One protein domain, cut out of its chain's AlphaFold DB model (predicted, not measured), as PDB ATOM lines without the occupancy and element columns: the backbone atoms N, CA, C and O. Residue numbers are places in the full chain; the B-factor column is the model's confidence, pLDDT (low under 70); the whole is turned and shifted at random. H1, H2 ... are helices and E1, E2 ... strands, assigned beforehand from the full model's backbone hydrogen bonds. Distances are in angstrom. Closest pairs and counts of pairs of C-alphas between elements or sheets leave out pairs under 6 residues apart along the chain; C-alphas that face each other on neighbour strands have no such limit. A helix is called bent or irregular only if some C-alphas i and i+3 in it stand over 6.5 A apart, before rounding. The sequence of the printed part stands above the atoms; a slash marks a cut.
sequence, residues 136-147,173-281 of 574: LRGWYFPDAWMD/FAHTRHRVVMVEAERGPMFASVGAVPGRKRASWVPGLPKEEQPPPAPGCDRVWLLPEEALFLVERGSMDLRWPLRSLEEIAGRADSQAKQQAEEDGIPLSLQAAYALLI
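What this domain is: This is residues 136 to 147 and 173 to 281 of the 574 residues of the protein "tRNA splicing endonuclease subunit" of Grosmannia clavigera (strain kw1407 / UAMH 11150) (UniProt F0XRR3). A small twisted sheet of five strands has two helices, H2 and H5, side by side over one face, while a long loop, residues 193 to 223, reaches away from this body and makes the longest axis, with residues 207 to 212 sticking out at its far end. H3 and H4 only graze the sheet, and short H1 is off it. The printed part has 121 residues, with five named helices and five named strands that follow one another along the chain as E1 E2 H1 E3 H2 E4 H3 H4 E5 H5; the mixed sheet runs E3 E2 E1 E4 E5. The class is mixed, helices and strands, with under half of the residues in named elements. The whole is compact, with a radius of gyration of the C-alphas of 15.0 A, and spans 49 by 33 by 27 A.

How they stand to each other: Start at E1, residues 136 to 140, parallel to E4, residues 240 to 245, at 34 degrees; N 241 and O 136 are 2.8 A apart, within hydrogen-bond range. E2, residues 181 to 183, is antiparallel to E1, with N 139 and O 182 at 2.8 A. Edge strand E3, residues 224 to 226, is antiparallel to E2, with N 226 and O 181 at 2.8 A. At the other edge E5, residues 268 to 270, is antiparallel to E4, with N 244 and O 269 at 2.8 A. E3, H2, residues 228 to 237, and E4 form a split strand-helix-strand unit, two strands of one sheet with a helix between them along the chain and with E2 and E1 between them in the sheet; its crossover is right-handed. H2 and H5, residues 273 to 280, lie on the same face, giving two layers, a sheet and its helices. They touch at a shallow tilt of 8 degrees, opposite ways; their closest C-alphas, Pro 228 and Leu 280, are 5.4 A apart. H3, residues 249 to 253, and H4, residues 260 to 267, are close but not clearly touching, with the closest C-alphas, Ile 252 and Asp 267, at 7.6 A. Every O i to N i+4 pair is within hydrogen-bond range in H2, H3 and H5, against 2 of 4 in H4.

Where its parts are: Find C-alpha 136 at (242.918, 376.122, 291.486), where E1 begins. E4 covers 15.2 A, H2 14.1 A, E1 13.3 A and H5 10.4 A. H1 is residues 189 to 192. H4 is irregular, but only just: C-alphas 262 and 265 are 6.6 A apart. H5 ends at C-alpha 280, (252.452, 363.148, 299.293).

The domain as a whole: The farthest C-alphas, Gly 208 and Gln 274, are 49.6 A apart. Residues 148 to 172 are not printed; C-alphas 147 and 173 stand 14.9 A apart across the cut. The link from H1 to E3 is long, 31 residues. Look for pLDDT under 70 at residues 173 to 174, 199 to 205 and 255 to 265.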
ATOM      1  N   LEU A 136     243.470 376.666 290.256       87.88
ATOM      2  CA  LEU A 136     242.918 376.122 291.486       87.88
ATOM      3  C   LEU A 136     243.962 376.186 292.602       87.88
ATOM      4  O   LEU A 136     245.089 375.743 292.408       87.88
ATOM      5  N   ARG A 137     243.591 376.686 293.781       89.38
ATOM      6  CA  ARG A 137     244.496 376.751 294.935       89.38
ATOM      7  C   ARG A 137     244.170 375.653 295.940       89.38
ATOM      8  O   ARG A 137     243.015 375.500 296.347       89.38
ATOM      9  N   GLY A 138     245.197 374.894 296.316       92.62
ATOM     10  CA  GLY A 138     245.137 373.843 297.325       92.62
ATOM     11  C   GLY A 138     246.079 374.132 298.492       92.62
ATOM     12  O   GLY A 138     247.189 374.619 298.292       92.62
ATOM     13  N   TRP A 139     245.655 373.796 299.703       93.88
ATOM     14  CA  TRP A 139     246.406 373.980 300.944       93.88
ATOM     15  C   TRP A 139     246.689 372.632 301.598       93.88
ATOM     16  O   TRP A 139     245.762 371.847 301.809       93.88
ATOM     17  N   TYR A 140     247.952 372.354 301.914       94.75
ATOM     18  CA  TYR A 140     248.359 371.089 302.524       94.75
ATOM     19  C   TYR A 140     248.219 371.116 304.055       94.75
ATOM     20  O   TYR A 140     248.947 371.831 304.736       94.75
ATOM     21  N   PHE A 141     247.313 370.296 304.591       92.94
ATOM     22  CA  PHE A 141     247.069 370.106 306.021       92.94
ATOM     23  C   PHE A 141     247.063 368.607 306.368       92.94
ATOM     24  O   PHE A 141     246.012 367.962 306.316       92.94
ATOM     25  N   PRO A 142     248.213 368.026 306.748       88.50
ATOM     26  CA  PRO A 142     248.301 366.598 307.051       88.50
ATOM     27  C   PRO A 142     247.519 366.201 308.310       88.50
ATOM     28  O   PRO A 142     247.061 365.062 308.413       88.50
ATOM     29  N   ASP A 143     247.353 367.130 309.255       86.75
ATOM     30  CA  ASP A 143     246.816 366.863 310.594       86.75
ATOM     31  C   ASP A 143     245.339 367.242 310.772       86.75
ATOM     32  O   ASP A 143     244.779 367.037 311.844       86.75
ATOM     33  N   ALA A 144     244.675 367.733 309.720       83.19
ATOM     34  CA  ALA A 144     243.299 368.239 309.802       83.19
ATOM     35  C   ALA A 144     242.267 367.203 310.290       83.19
ATOM     36  O   ALA A 144     241.245 367.576 310.860       83.19
ATOM     37  N   TRP A 145     242.539 365.912 310.077       82.94
ATOM     38  CA  TRP A 145     241.609 364.808 310.347       82.94
ATOM     39  C   TRP A 145     242.198 363.738 311.277       82.94
ATOM     40  O   TRP A 145     241.773 362.585 311.233       82.94
ATOM     41  N   MET A 146     243.196 364.090 312.101       75.81
ATOM     42  CA  MET A 146     243.859 363.149 313.024       75.81
ATOM     43  C   MET A 146     242.885 362.470 313.993       75.81
ATOM     44  O   MET A 146     243.014 361.275 314.250       75.81
ATOM     45  N   ASP A 147     241.909 363.232 314.485       72.69
ATOM     46  CA  ASP A 147     240.987 362.805 315.541       72.69
ATOM     47  C   ASP A 147     239.730 362.098 315.014       72.69
ATOM     48  O   ASP A 147     238.892 361.651 315.798       72.69
ATOM     49  N   PHE A 173     231.907 359.507 304.524       62.84
ATOM     50  CA  PHE A 173     232.797 359.847 303.425       62.84
ATOM     51  C   PHE A 173     234.039 358.981 303.539       62.84
ATOM     52  O   PHE A 173     234.935 359.284 304.332       62.84
ATOM     53  N   ALA A 174     234.106 357.951 302.696       69.62
ATOM     54  CA  ALA A 174     235.225 357.024 302.699       69.62
ATOM     55  C   ALA A 174     236.571 357.771 302.660       69.62
ATOM     56  O   ALA A 174     236.763 358.728 301.891       69.62
ATOM     57  N   HIS A 175     237.507 357.301 303.490       78.94
ATOM     58  CA  HIS A 175     238.892 357.776 303.575       78.94
ATOM     59  C   HIS A 175     239.083 359.215 304.071       78.94
ATOM     60  O   HIS A 175     240.090 359.833 303.733       78.94
ATOM     61  N   THR A 176     238.170 359.762 304.883       83.69
ATOM     62  CA  THR A 176     238.296 361.142 305.414       83.69
ATOM     63  C   THR A 176     239.664 361.403 306.063       83.69
ATOM     64  O   THR A 176     240.317 362.381 305.711       83.69
ATOM     65  N   ARG A 177     240.168 360.478 306.896       84.38
ATOM     66  CA  ARG A 177     241.504 360.560 307.526       84.38
ATOM     67  C   ARG A 177     242.672 360.702 306.544       84.38
ATOM     68  O   ARG A 177     243.704 361.262 306.900       84.38
ATOM     69  N   HIS A 178     242.546 360.161 305.334       87.06
ATOM     70  CA  HIS A 178     243.623 360.171 304.340       87.06
ATOM     71  C   HIS A 178     243.608 361.429 303.467       87.06
ATOM     72  O   HIS A 178     244.530 361.626 302.679       87.06
ATOM     73  N   ARG A 179     242.585 362.283 303.580       90.00
ATOM     74  CA  ARG A 179     242.505 363.528 302.815       90.00
ATOM     75  C   ARG A 179     243.356 364.598 303.483       90.00
ATOM     76  O   ARG A 179     243.175 364.884 304.656       90.00
ATOM     77  N   VAL A 180     244.273 365.197 302.732       92.25
ATOM     78  CA  VAL A 180     245.288 366.112 303.291       92.25
ATOM     79  C   VAL A 180     245.386 367.447 302.576       92.25
ATOM     80  O   VAL A 180     246.080 368.335 303.054       92.25
ATOM     81  N   VAL A 181     244.705 367.619 301.444       94.00
ATOM     82  CA  VAL A 181     244.720 368.891 300.714       94.00
ATOM     83  C   VAL A 181     243.320 369.482 300.688       94.00
ATOM     84  O   VAL A 181     242.403 368.872 300.142       94.00
ATOM     85  N   MET A 182     243.166 370.676 301.252       93.75
ATOM     86  CA  MET A 182     241.938 371.464 301.180       93.75
ATOM     87  C   MET A 182     241.976 372.363 299.946       93.75
ATOM     88  O   MET A 182     242.951 373.077 299.722       93.75
ATOM     89  N   VAL A 183     240.905 372.375 299.162       92.69
ATOM     90  CA  VAL A 183     240.754 373.242 297.991       92.69
ATOM     91  C   VAL A 183     239.970 374.492 298.374       92.69
ATOM     92  O   VAL A 183     238.899 374.398 298.972       92.69
ATOM     93  N   GLU A 184     240.485 375.663 298.000       87.69
ATOM     94  CA  GLU A 184     239.851 376.953 298.303       87.69
ATOM     95  C   GLU A 184     238.505 377.108 297.580       87.69
ATOM     96  O   GLU A 184     237.482 377.387 298.205       87.69
ATOM     97  N   ALA A 185     238.489 376.868 296.270       83.75
ATOM     98  CA  ALA A 185     237.283 376.901 295.451       83.75
ATOM     99  C   ALA A 185     237.324 375.774 294.418       83.75
ATOM    100  O   ALA A 185     238.269 375.681 293.633       83.75
ATOM    101  N   GLU A 186     236.298 374.923 294.403       82.50
ATOM    102  CA  GLU A 186     236.158 373.895 293.373       82.50
ATOM    103  C   GLU A 186     235.845 374.538 292.019       82.50
ATOM    104  O   GLU A 186     234.913 375.333 291.882       82.50
ATOM    105  N   ARG A 187     236.650 374.222 291.000       81.12
ATOM    106  CA  ARG A 187     236.458 374.733 289.639       81.12
ATOM    107  C   ARG A 187     236.712 373.656 288.601       81.12
ATOM    108  O   ARG A 187     237.708 372.941 288.640       81.12
ATOM    109  N   GLY A 188     235.814 373.587 287.628       80.62
ATOM    110  CA  GLY A 188     235.960 372.726 286.463       80.62
ATOM    111  C   GLY A 188     235.401 371.305 286.629       80.62
ATOM    112  O   GLY A 188     235.035 370.867 287.721       80.62
ATOM    113  N   PRO A 189     235.333 370.552 285.518       81.81
ATOM    114  CA  PRO A 189     234.612 369.278 285.438       81.81
ATOM    115  C   PRO A 189     235.286 368.127 286.202       81.81
ATOM    116  O   PRO A 189     234.664 367.098 286.460       81.81
ATOM    117  N   MET A 190     236.556 368.276 286.588       82.12
ATOM    118  CA  MET A 190     237.318 367.236 287.291       82.12
ATOM    119  C   MET A 190     236.732 366.917 288.672       82.12
ATOM    120  O   MET A 190     236.710 365.751 289.079       82.12
ATOM    121  N   PHE A 191     236.152 367.919 289.335       87.38
ATOM    122  CA  PHE A 191     235.437 367.764 290.601       87.38
ATOM    123  C   PHE A 191     234.104 367.022 290.457       87.38
ATOM    124  O   PHE A 191     233.403 366.869 291.443       87.38
ATOM    125  N   ALA A 192     233.746 366.478 289.290       83.75
ATOM    126  CA  ALA A 192     232.691 365.466 289.206       83.75
ATOM    127  C   ALA A 192     233.145 364.104 289.765       83.75
ATOM    128  O   ALA A 192     232.322 363.334 290.248       83.75
ATOM    129  N   SER A 193     234.453 363.814 289.749       83.88
ATOM    130  CA  SER A 193     235.025 362.534 290.214       83.88
ATOM    131  C   SER A 193     236.161 362.661 291.230       83.88
ATOM    132  O   SER A 193     236.506 361.665 291.845       83.88
ATOM    133  N   VAL A 194     236.702 363.866 291.435       88.12
ATOM    134  CA  VAL A 194     237.844 364.124 292.329       88.12
ATOM    135  C   VAL A 194     237.412 364.893 293.571       88.12
ATOM    136  O   VAL A 194     236.654 365.859 293.457       88.12
ATOM    137  N   GLY A 195     237.905 364.498 294.743       88.38
ATOM    138  CA  GLY A 195     237.678 365.195 296.004       88.38
ATOM    139  C   GLY A 195     236.301 364.952 296.612       88.38
ATOM    140  O   GLY A 195     235.339 364.600 295.922       88.38
ATOM    141  N   ALA A 196     236.188 365.184 297.916       87.38
ATOM    142  CA  ALA A 196     234.933 365.087 298.651       87.38
ATOM    143  C   ALA A 196     234.807 366.220 299.672       87.38
ATOM    144  O   ALA A 196     235.808 366.684 300.211       87.38
ATOM    145  N   VAL A 197     233.573 366.642 299.941       86.81
ATOM    146  CA  VAL A 197     233.258 367.562 301.039       86.81
ATOM    147  C   VAL A 197     232.846 366.706 302.238       86.81
ATOM    148  O   VAL A 197     231.795 366.075 302.145       86.81
ATOM    149  N   PRO A 198     233.620 366.661 303.338       75.25
ATOM    150  CA  PRO A 198     233.318 365.839 304.520       75.25
ATOM    151  C   PRO A 198     231.974 366.192 305.177       75.25
ATOM    152  O   PRO A 198     231.380 365.384 305.889       75.25
ATOM    153  N   GLY A 199     231.473 367.406 304.934       68.44
ATOM    154  CA  GLY A 199     230.216 367.899 305.476       68.44
ATOM    155  C   GLY A 199     230.282 368.142 306.985       68.44
ATOM    156  O   GLY A 199     231.259 367.837 307.668       68.44
ATOM    157  N   ARG A 200     229.211 368.713 307.547       62.25
ATOM    158  CA  ARG A 200     229.128 368.899 309.001       62.25
ATOM    159  C   ARG A 200     228.926 367.552 309.684       62.25
ATOM    160  O   ARG A 200     227.941 366.859 309.413       62.25
ATOM    161  N   LYS A 201     229.811 367.216 310.623       58.69
ATOM    162  CA  LYS A 201     229.623 366.056 311.496       58.69
ATOM    163  C   LYS A 201     228.286 366.167 312.229       58.69
ATOM    164  O   LYS A 201     227.970 367.199 312.811       58.69
ATOM    165  N   ARG A 202     227.524 365.070 312.295       49.12
ATOM    166  CA  ARG A 202     226.440 364.969 313.289       49.12
ATOM    167  C   ARG A 202     226.961 364.742 314.706       49.12
ATOM    168  O   ARG A 202     226.225 365.017 315.633       49.12
ATOM    169  N   ALA A 203     228.190 364.255 314.887       50.94
ATOM    170  CA  ALA A 203     228.770 364.077 316.222       50.94
ATOM    171  C   ALA A 203     228.997 365.419 316.941       50.94
ATOM    172  O   ALA A 203     228.810 365.505 318.147       50.94
ATOM    173  N   SER A 204     229.311 366.481 316.186       55.25
ATOM    174  CA  SER A 204     229.338 367.855 316.699       55.25
ATOM    175  C   SER A 204     227.943 368.486 316.770       55.25
ATOM    176  O   SER A 204     227.791 369.565 317.319       55.25
ATOM    177  N   TRP A 205     226.908 367.850 316.215       63.25
ATOM    178  CA  TRP A 205     225.527 368.301 316.343       63.25
ATOM    179  C   TRP A 205     224.867 367.554 317.499       63.25
ATOM    180  O   TRP A 205     224.456 366.403 317.359       63.25
ATOM    181  N   VAL A 206     224.718 368.216 318.641       72.94
ATOM    182  CA  VAL A 206     224.022 367.640 319.795       72.94
ATOM    183  C   VAL A 206     222.507 367.818 319.604       72.94
ATOM    184  O   VAL A 206     222.028 368.955 319.567       72.94
ATOM    185  N   PRO A 207     221.713 366.736 319.445       75.50
ATOM    186  CA  PRO A 207     220.265 366.858 319.306       75.50
ATOM    187  C   PRO A 207     219.653 367.483 320.569       75.50
ATOM    188  O   PRO A 207     219.850 366.966 321.662       75.50
ATOM    189  N   GLY A 208     218.895 368.573 320.415       75.94
ATOM    190  CA  GLY A 208     218.224 369.265 321.526       75.94
ATOM    191  C   GLY A 208     218.922 370.536 322.021       75.94
ATOM    192  O   GLY A 208     218.287 371.309 322.729       75.94
ATOM    193  N   LEU A 209     220.167 370.798 321.604       80.31
ATOM    194  CA  LEU A 209     220.845 372.066 321.886       80.31
ATOM    195  C   LEU A 209     220.396 373.169 320.900       80.31
ATOM    196  O   LEU A 209     220.267 372.886 319.698       80.31
ATOM    197  N   PRO A 210     220.182 374.420 321.360       80.94
ATOM    198  CA  PRO A 210     219.949 375.567 320.483       80.94
ATOM    199  C   PRO A 210     221.086 375.722 319.469       80.94
ATOM    200  O   PRO A 210     222.239 375.446 319.782       80.94
ATOM    201  N   LYS A 211     220.781 376.210 318.259       76.38
ATOM    202  CA  LYS A 211     221.763 376.380 317.168       76.38
ATOM    203  C   LYS A 211     222.985 377.225 317.569       76.38
ATOM    204  O   LYS A 211     224.055 377.032 317.006       76.38
ATOM    205  N   GLU A 212     222.810 378.141 318.515       75.06
ATOM    206  CA  GLU A 212     223.844 379.054 319.021       75.06
ATOM    207  C   GLU A 212     224.812 378.388 320.010       75.06
ATOM    208  O   GLU A 212     225.966 378.792 320.088       75.06
ATOM    209  N   GLU A 213     224.378 377.341 320.717       76.62
ATOM    210  CA  GLU A 213     225.200 376.593 321.685       76.62
ATOM    211  C   GLU A 213     225.859 375.355 321.065       76.62
ATOM    212  O   GLU A 213     226.586 374.617 321.732       76.62
ATOM    213  N   GLN A 214     225.593 375.087 319.785       76.31
ATOM    214  CA  GLN A 214     226.181 373.943 319.110       76.31
ATOM    215  C   GLN A 214     227.697 374.097 318.976       76.31
ATOM    216  O   GLN A 214     228.174 375.191 318.666       76.31
ATOM    217  N   PRO A 215     228.456 372.995 319.126       73.25
ATOM    218  CA  PRO A 215     229.878 372.987 318.838       73.25
ATOM    219  C   PRO A 215     230.153 373.579 317.450       73.25
ATOM    220  O   PRO A 215     229.461 373.215 316.485       73.25
ATOM    221  N   PRO A 216     231.155 374.466 317.320       70.06
ATOM    222  CA  PRO A 216     231.530 374.976 316.016       70.06
ATOM    223  C   PRO A 216     231.900 373.801 315.098       70.06
ATOM    224  O   PRO A 216     232.452 372.792 315.553       70.06
ATOM    225  N   PRO A 217     231.552 373.879 313.802       70.62
ATOM    226  CA  PRO A 217     231.979 372.868 312.845       70.62
ATOM    227  C   PRO A 217     233.508 372.786 312.811       70.62
ATOM    228  O   PRO A 217     234.181 373.801 312.984       70.62
ATOM    229  N   ALA A 218     234.043 371.602 312.500       74.56
ATOM    230  CA  ALA A 218     235.461 371.487 312.180       74.56
ATOM    231  C   ALA A 218     235.811 372.469 311.040       74.56
ATOM    232  O   ALA A 218     235.039 372.581 310.072       74.56
ATOM    233  N   PRO A 219     236.926 373.205 311.147       78.56
ATOM    234  CA  PRO A 219     237.284 374.210 310.156       78.56
ATOM    235  C   PRO A 219     237.501 373.576 308.780       78.56
ATOM    236  O   PRO A 219     238.097 372.511 308.649       78.56
ATOM    237  N   GLY A 220     236.956 374.214 307.743       77.75
ATOM    238  CA  GLY A 220     237.044 373.729 306.364       77.75
ATOM    239  C   GLY A 220     236.208 372.480 306.049       77.75
ATOM    240  O   GLY A 220     236.368 371.919 304.967       77.75
ATOM    241  N   CYS A 221     235.309 372.024 306.933       80.31
ATOM    242  CA  CYS A 221     234.457 370.846 306.674       80.31
ATOM    243  C   CYS A 221     233.445 371.026 305.524       80.31
ATOM    244  O   CYS A 221     232.888 370.051 305.015       80.31
ATOM    245  N   ASP A 222     233.189 372.268 305.127       82.81
ATOM    246  CA  ASP A 222     232.347 372.681 304.009       82.81
ATOM    247  C   ASP A 222     233.121 372.854 302.694       82.81
ATOM    248  O   ASP A 222     232.506 372.988 301.636       82.81
ATOM    249  N   ARG A 223     234.456 372.800 302.740       88.44
ATOM    250  CA  ARG A 223     235.337 372.866 301.569       88.44
ATOM    251  C   ARG A 223     235.626 371.468 301.016       88.44
ATOM    252  O   ARG A 223     235.378 370.447 301.660       88.44
ATOM    253  N   VAL A 224     236.148 371.415 299.790       91.31
ATOM    254  CA  VAL A 224     236.534 370.156 299.137       91.31
ATOM    255  C   VAL A 224     237.905 369.713 299.628       91.31
ATOM    256  O   VAL A 224     238.859 370.484 299.605       91.31
ATOM    257  N   TRP A 225     238.009 368.442 300.003       92.75
ATOM    258  CA  TRP A 225     239.242 367.803 300.436       92.75
ATOM    259  C   TRP A 225     239.668 366.708 299.465       92.75
ATOM    260  O   TRP A 225     238.862 365.868 299.050       92.75
ATOM    261  N   LEU A 226     240.951 366.696 299.123       93.94
ATOM    262  CA  LEU A 226     241.564 365.763 298.185       93.94
ATOM    263  C   LEU A 226     242.395 364.713 298.916       93.94
ATOM    264  O   LEU A 226     243.073 365.002 299.908       93.94
ATOM    265  N   LEU A 227     242.364 363.498 298.379       92.94
ATOM    266  CA  LEU A 227     243.344 362.466 298.688       92.94
ATOM    267  C   LEU A 227     244.723 362.840 298.103       92.94
ATOM    268  O   LEU A 227     244.798 363.625 297.153       92.94
ATOM    269  N   PRO A 228     245.824 362.296 298.643       93.75
ATOM    270  CA  PRO A 228     247.176 362.568 298.151       93.75
ATOM    271  C   PRO A 228     247.369 362.285 296.649       93.75
ATOM    272  O   PRO A 228     247.943 363.114 295.949       93.75
ATOM    273  N   GLU A 229     246.837 361.184 296.115       93.12
ATOM    274  CA  GLU A 229     246.888 360.842 294.685       93.12
ATOM    275  C   GLU A 229     246.070 361.804 293.815       93.12
ATOM    276  O   GLU A 229     246.490 362.160 292.714       93.12
ATOM    277  N   GLU A 230     244.924 362.267 294.321       94.19
ATOM    278  CA  GLU A 230     244.064 363.242 293.649       94.19
ATOM    279  C   GLU A 230     244.764 364.600 293.556       94.19
ATOM    280  O   GLU A 230     244.795 365.224 292.493       94.19
ATOM    281  N   ALA A 231     245.342 365.045 294.673       94.81
ATOM    282  CA  ALA A 231     246.074 366.296 294.761       94.81
ATOM    283  C   ALA A 231     247.309 366.271 293.860       94.81
ATOM    284  O   ALA A 231     247.468 367.154 293.017       94.81
ATOM    285  N   LEU A 232     248.141 365.236 293.978       94.50
ATOM    286  CA  LEU A 232     249.365 365.111 293.196       94.50
ATOM    287  C   LEU A 232     249.076 365.075 291.692       94.50
ATOM    288  O   LEU A 232     249.776 365.715 290.913       94.50
ATOM    289  N   PHE A 233     247.989 364.416 291.284       94.31
ATOM    290  CA  PHE A 233     247.557 364.386 289.889       94.31
ATOM    291  C   PHE A 233     247.178 365.776 289.354       94.31
ATOM    292  O   PHE A 233     247.535 366.123 288.226       94.31
ATOM    293  N   LEU A 234     246.466 366.588 290.143       92.69
ATOM    294  CA  LEU A 234     246.092 367.948 289.739       92.69
ATOM    295  C   LEU A 234     247.300 368.891 289.662       92.69
ATOM    296  O   LEU A 234     247.309 369.759 288.781       92.69
ATOM    297  N   VAL A 235     248.294 368.709 290.541       92.38
ATOM    298  CA  VAL A 235     249.574 369.441 290.500       92.38
ATOM    299  C   VAL A 235     250.383 369.025 289.270       92.38
ATOM    300  O   VAL A 235     250.799 369.883 288.503       92.38
ATOM    301  N   GLU A 236     250.541 367.724 289.003       90.81
ATOM    302  CA  GLU A 236     251.311 367.234 287.848       90.81
ATOM    303  C   GLU A 236     250.693 367.662 286.508       90.81
ATOM    304  O   GLU A 236     251.395 367.974 285.543       90.81
ATOM    305  N   ARG A 237     249.358 367.731 286.452       87.88
ATOM    306  CA  ARG A 237     248.627 368.280 285.306       87.88
ATOM    307  C   ARG A 237     248.812 369.794 285.152       87.88
ATOM    308  O   ARG A 237     248.603 370.315 284.060       87.88
ATOM    309  N   GLY A 238     249.160 370.499 286.224       86.31
ATOM    310  CA  GLY A 238     249.267 371.955 286.253       86.31
ATOM    311  C   GLY A 238     247.947 372.700 286.365       86.31
ATOM    312  O   GLY A 238     247.867 373.874 286.018       86.31
ATOM    313  N   SER A 239     246.906 372.012 286.827       86.62
ATOM    314  CA  SER A 239     245.592 372.606 287.090       86.62
ATOM    315  C   SER A 239     245.444 373.141 288.516       86.62
ATOM    316  O   SER A 239     244.471 373.837 288.794       86.62
ATOM    317  N   MET A 240     246.377 372.801 289.411       90.06
ATOM    318  CA  MET A 240     246.363 373.210 290.812       90.06
ATOM    319  C   MET A 240     247.729 373.731 291.257       90.06
ATOM    320  O   MET A 240     248.748 373.094 291.002       90.06
ATOM    321  N   ASP A 241     247.708 374.848 291.974       90.62
ATOM    322  CA  ASP A 241     248.822 375.404 292.733       90.62
ATOM    323  C   ASP A 241     248.686 374.973 294.201       90.62
ATOM    324  O   ASP A 241     247.709 375.314 294.880       90.62
ATOM    325  N   LEU A 242     249.631 374.156 294.665       93.00
ATOM    326  CA  LEU A 242     249.648 373.605 296.016       93.00
ATOM    327  C   LEU A 242     250.526 374.481 296.915       93.00
ATOM    328  O   LEU A 242     251.690 374.714 296.602       93.00
ATOM    329  N   ARG A 243     249.999 374.926 298.057       93.06
ATOM    330  CA  ARG A 243     250.705 375.785 299.017       93.06
ATOM    331  C   ARG A 243     250.916 375.109 300.368       93.06
ATOM    332  O   ARG A 243     250.049 374.391 300.872       93.06
ATOM    333  N   TRP A 244     252.061 375.408 300.976       92.94
ATOM    334  CA  TRP A 244     252.322 375.169 302.389       92.94
ATOM    335  C   TRP A 244     251.719 376.308 303.225       92.94
ATOM    336  O   TRP A 244     252.065 377.469 302.982       92.94
ATOM    337  N   PRO A 245     250.839 376.019 304.196       92.69
ATOM    338  CA  PRO A 245     250.191 377.046 305.005       92.69
ATOM    339  C   PRO A 245     251.163 377.671 306.015       92.69
ATOM    340  O   PRO A 245     251.882 376.968 306.725       92.69
ATOM    341  N   LEU A 246     251.163 379.004 306.110       89.69
ATOM    342  CA  LEU A 246     251.848 379.756 307.173       89.69
ATOM    343  C   LEU A 246     250.908 380.120 308.330       89.69
ATOM    344  O   LEU A 246     251.370 380.498 309.406       89.69
ATOM    345  N   ARG A 247     249.594 380.005 308.111       87.56
ATOM    346  CA  ARG A 247     248.542 380.290 309.092       87.56
ATOM    347  C   ARG A 247     247.748 379.038 309.434       87.56
ATOM    348  O   ARG A 247     247.838 378.017 308.751       87.56
ATOM    349  N   SER A 248     246.966 379.122 310.505       86.62
ATOM    350  CA  SER A 248     246.097 378.030 310.932       86.62
ATOM    351  C   SER A 248     244.997 377.733 309.900       86.62
ATOM    352  O   SER A 248     244.580 378.601 309.128       86.62
ATOM    353  N   LEU A 249     244.499 376.490 309.901       84.88
ATOM    354  CA  LEU A 249     243.395 376.058 309.036       84.88
ATOM    355  C   LEU A 249     242.142 376.932 309.226       84.88
ATOM    356  O   LEU A 249     241.461 377.239 308.254       84.88
ATOM    357  N   GLU A 250     241.858 377.362 310.457       83.50
ATOM    358  CA  GLU A 250     240.712 378.217 310.796       83.50
ATOM    359  C   GLU A 250     240.796 379.593 310.127       83.50
ATOM    360  O   GLU A 250     239.821 380.062 309.539       83.50
ATOM    361  N   GLU A 251     241.975 380.218 310.163       84.69
ATOM    362  CA  GLU A 251     242.207 381.530 309.557       84.69
ATOM    363  C   GLU A 251     242.108 381.502 308.035       84.69
ATOM    364  O   GLU A 251     241.665 382.483 307.437       84.69
ATOM    365  N   ILE A 252     242.526 380.399 307.413       84.06
ATOM    366  CA  ILE A 252     242.495 380.228 305.957       84.06
ATOM    367  C   ILE A 252     241.080 379.842 305.501       84.06
ATOM    368  O   ILE A 252     240.568 380.406 304.536       84.06
ATOM    369  N   ALA A 253     240.412 378.923 306.205       81.00
ATOM    370  CA  ALA A 253     239.080 378.438 305.840       81.00
ATOM    371  C   ALA A 253     237.952 379.438 306.154       81.00
ATOM    372  O   ALA A 253     236.953 379.475 305.434       81.00
ATOM    373  N   GLY A 254     238.095 380.243 307.214       70.69
ATOM    374  CA  GLY A 254     237.071 381.181 307.688       70.69
ATOM    375  C   GLY A 254     236.925 382.467 306.866       70.69
ATOM    376  O   GLY A 254     236.018 383.256 307.131       70.69
ATOM    377  N   ARG A 255     237.791 382.708 305.875       68.56
ATOM    378  CA  ARG A 255     237.744 383.923 305.048       68.56
ATOM    379  C   ARG A 255     236.754 383.786 303.895       68.56
ATOM    380  O   ARG A 255     236.661 382.752 303.238       68.56
ATOM    381  N   ALA A 256     236.027 384.872 303.633       57.31
ATOM    382  CA  ALA A 256     235.146 384.975 302.477       57.31
ATOM    383  C   ALA A 256     235.964 385.076 301.176       57.31
ATOM    384  O   ALA A 256     236.963 385.799 301.117       57.31
ATOM    385  N   ASP A 257     235.484 384.414 300.119       60.34
ATOM    386  CA  ASP A 257     236.183 384.246 298.834       60.34
ATOM    387  C   ASP A 257     236.620 385.578 298.169       60.34
ATOM    388  O   ASP A 257     237.528 385.604 297.337       60.34
ATOM    389  N   SER A 258     236.011 386.710 298.551       55.88
ATOM    390  CA  SER A 258     236.306 388.048 298.017       55.88
ATOM    391  C   SER A 258     237.609 388.676 298.540       55.88
ATOM    392  O   SER A 258     238.221 389.460 297.818       55.88
ATOM    393  N   GLN A 259     238.054 388.355 299.763       54.47
ATOM    394  CA  GLN A 259     239.292 388.901 300.364       54.47
ATOM    395  C   GLN A 259     240.506 387.973 300.193       54.47
ATOM    396  O   GLN A 259     241.649 388.397 300.348       54.47
ATOM    397  N   ALA A 260     240.273 386.721 299.801       59.44
ATOM    398  CA  ALA A 260     241.296 385.687 299.696       59.44
ATOM    399  C   ALA A 260     242.281 385.875 298.524       59.44
ATOM    400  O   ALA A 260     243.266 385.156 298.422       59.44
ATOM    401  N   LYS A 261     242.060 386.805 297.587       57.84
ATOM    402  CA  LYS A 261     242.935 386.924 296.403       57.84
ATOM    403  C   LYS A 261     244.259 387.638 296.675       57.84
ATOM    404  O   LYS A 261     245.275 387.145 296.207       57.84
ATOM    405  N   GLN A 262     244.243 388.746 297.417       55.19
ATOM    406  CA  GLN A 262     245.442 389.562 297.676       55.19
ATOM    407  C   GLN A 262     246.268 389.046 298.861       55.19
ATOM    408  O   GLN A 262     247.485 389.140 298.838       55.19
ATOM    409  N   GLN A 263     245.621 388.456 299.870       57.84
ATOM    410  CA  GLN A 263     246.303 387.964 301.075       57.84
ATOM    411  C   GLN A 263     246.745 386.495 300.975       57.84
ATOM    412  O   GLN A 263     247.594 386.068 301.746       57.84
ATOM    413  N   ALA A 264     246.252 385.730 299.990       59.91
ATOM    414  CA  ALA A 264     246.655 384.329 299.819       59.91
ATOM    415  C   ALA A 264     248.135 384.143 299.449       59.91
ATOM    416  O   ALA A 264     248.685 383.070 299.693       59.91
ATOM    417  N   GLU A 265     248.781 385.152 298.857       65.75
ATOM    418  CA  GLU A 265     250.232 385.121 298.629       65.75
ATOM    419  C   GLU A 265     251.017 385.260 299.942       65.75
ATOM    420  O   GLU A 265     252.090 384.679 300.074       65.75
ATOM    421  N   GLU A 266     250.456 385.950 300.939       70.69
ATOM    422  CA  GLU A 266     251.036 386.080 302.282       70.69
ATOM    423  C   GLU A 266     250.693 384.889 303.191       70.69
ATOM    424  O   GLU A 266     251.355 384.654 304.201       70.69
ATOM    425  N   ASP A 267     249.636 384.142 302.864       78.81
ATOM    426  CA  ASP A 267     249.127 383.047 303.692       78.81
ATOM    427  C   ASP A 267     249.919 381.737 303.511       78.81
ATOM    428  O   ASP A 267     249.810 380.837 304.351       78.81
ATOM    429  N   GLY A 268     250.720 381.598 302.446       85.44
ATOM    430  CA  GLY A 268     251.426 380.348 302.164       85.44
ATOM    431  C   GLY A 268     252.517 380.390 301.112       85.44
ATOM    432  O   GLY A 268     252.483 381.172 300.165       85.44
ATOM    433  N   ILE A 269     253.447 379.450 301.245       90.38
ATOM    434  CA  ILE A 269     254.568 379.267 300.321       90.38
ATOM    435  C   ILE A 269     254.134 378.299 299.210       90.38
ATOM    436  O   ILE A 269     253.694 377.191 299.531       90.38
ATOM    437  N   PRO A 270     254.249 378.660 297.918       90.38
ATOM    438  CA  PRO A 270     253.968 377.732 296.826       90.38
ATOM    439  C   PRO A 270     254.954 376.561 296.849       90.38
ATOM    440  O   PRO A 270     256.165 376.742 296.991       90.38
ATOM    441  N   LEU A 271     254.430 375.346 296.719       91.31
ATOM    442  CA  LEU A 271     255.215 374.121 296.690       91.31
ATOM    443  C   LEU A 271     255.568 373.767 295.249       91.31
ATOM    444  O   LEU A 271     254.716 373.750 294.362       91.31
ATOM    445  N   SER A 272     256.838 373.433 295.022       90.94
ATOM    446  CA  SER A 272     257.258 372.860 293.746       90.94
ATOM    447  C   SER A 272     256.670 371.461 293.555       90.94
ATOM    448  O   SER A 272     256.299 370.786 294.519       90.94
ATOM    449  N   LEU A 273     256.651 370.978 292.309       90.62
ATOM    450  CA  LEU A 273     256.250 369.601 292.013       90.62
ATOM    451  C   LEU A 273     257.096 368.599 292.813       90.62
ATOM    452  O   LEU A 273     256.551 367.671 293.402       90.62
ATOM    453  N   GLN A 274     258.412 368.815 292.907       92.06
ATOM    454  CA  GLN A 274     259.303 367.945 293.680       92.06
ATOM    455  C   GLN A 274     258.947 367.949 295.171       92.06
ATOM    456  O   GLN A 274     258.947 366.895 295.804       92.06
ATOM    457  N   ALA A 275     258.599 369.113 295.727       92.62
ATOM    458  CA  ALA A 275     258.152 369.214 297.111       92.62
ATOM    459  C   ALA A 275     256.810 368.494 297.325       92.62
ATOM    460  O   ALA A 275     256.659 367.766 298.302       92.62
ATOM    461  N   ALA A 276     255.865 368.619 296.389       93.69
ATOM    462  CA  ALA A 276     254.596 367.893 296.436       93.69
ATOM    463  C   ALA A 276     254.806 366.368 296.413       93.69
ATOM    464  O   ALA A 276     254.214 365.661 297.227       93.69
ATOM    465  N   TYR A 277     255.698 365.868 295.548       92.94
ATOM    466  CA  TYR A 277     256.098 364.458 295.519       92.94
ATOM    467  C   TYR A 277     256.699 364.018 296.861       92.94
ATOM    468  O   TYR A 277     256.300 362.990 297.397       92.94
ATOM    469  N   ALA A 278     257.599 364.809 297.449       92.31
ATOM    470  CA  ALA A 278     258.222 364.482 298.733       92.31
ATOM    471  C   ALA A 278     257.231 364.455 299.915       92.31
ATOM    472  O   ALA A 278     257.442 363.720 300.880       92.31
ATOM    473  N   LEU A 279     256.167 365.262 299.863       91.88
ATOM    474  CA  LEU A 279     255.161 365.343 300.925       91.88
ATOM    475  C   LEU A 279     254.078 364.264 300.804       91.88
ATOM    476  O   LEU A 279     253.664 363.705 301.824       91.88
ATOM    477  N   LEU A 280     253.613 363.999 299.578       92.56
ATOM    478  CA  LEU A 280     252.452 363.148 299.293       92.56
ATOM    479  C   LEU A 280     252.821 361.703 298.940       92.56
ATOM    480  O   LEU A 280     251.972 360.827 299.092       92.56
ATOM    481  N   ILE A 281     254.048 361.430 298.488       91.38
ATOM    482  CA  ILE A 281     254.506 360.061 298.230       91.38
ATOM    483  C   ILE A 281     255.212 359.504 299.462       91.38
ATOM    484  O   ILE A 281     256.056 360.159 300.076       91.38
TER     485      ILE A 281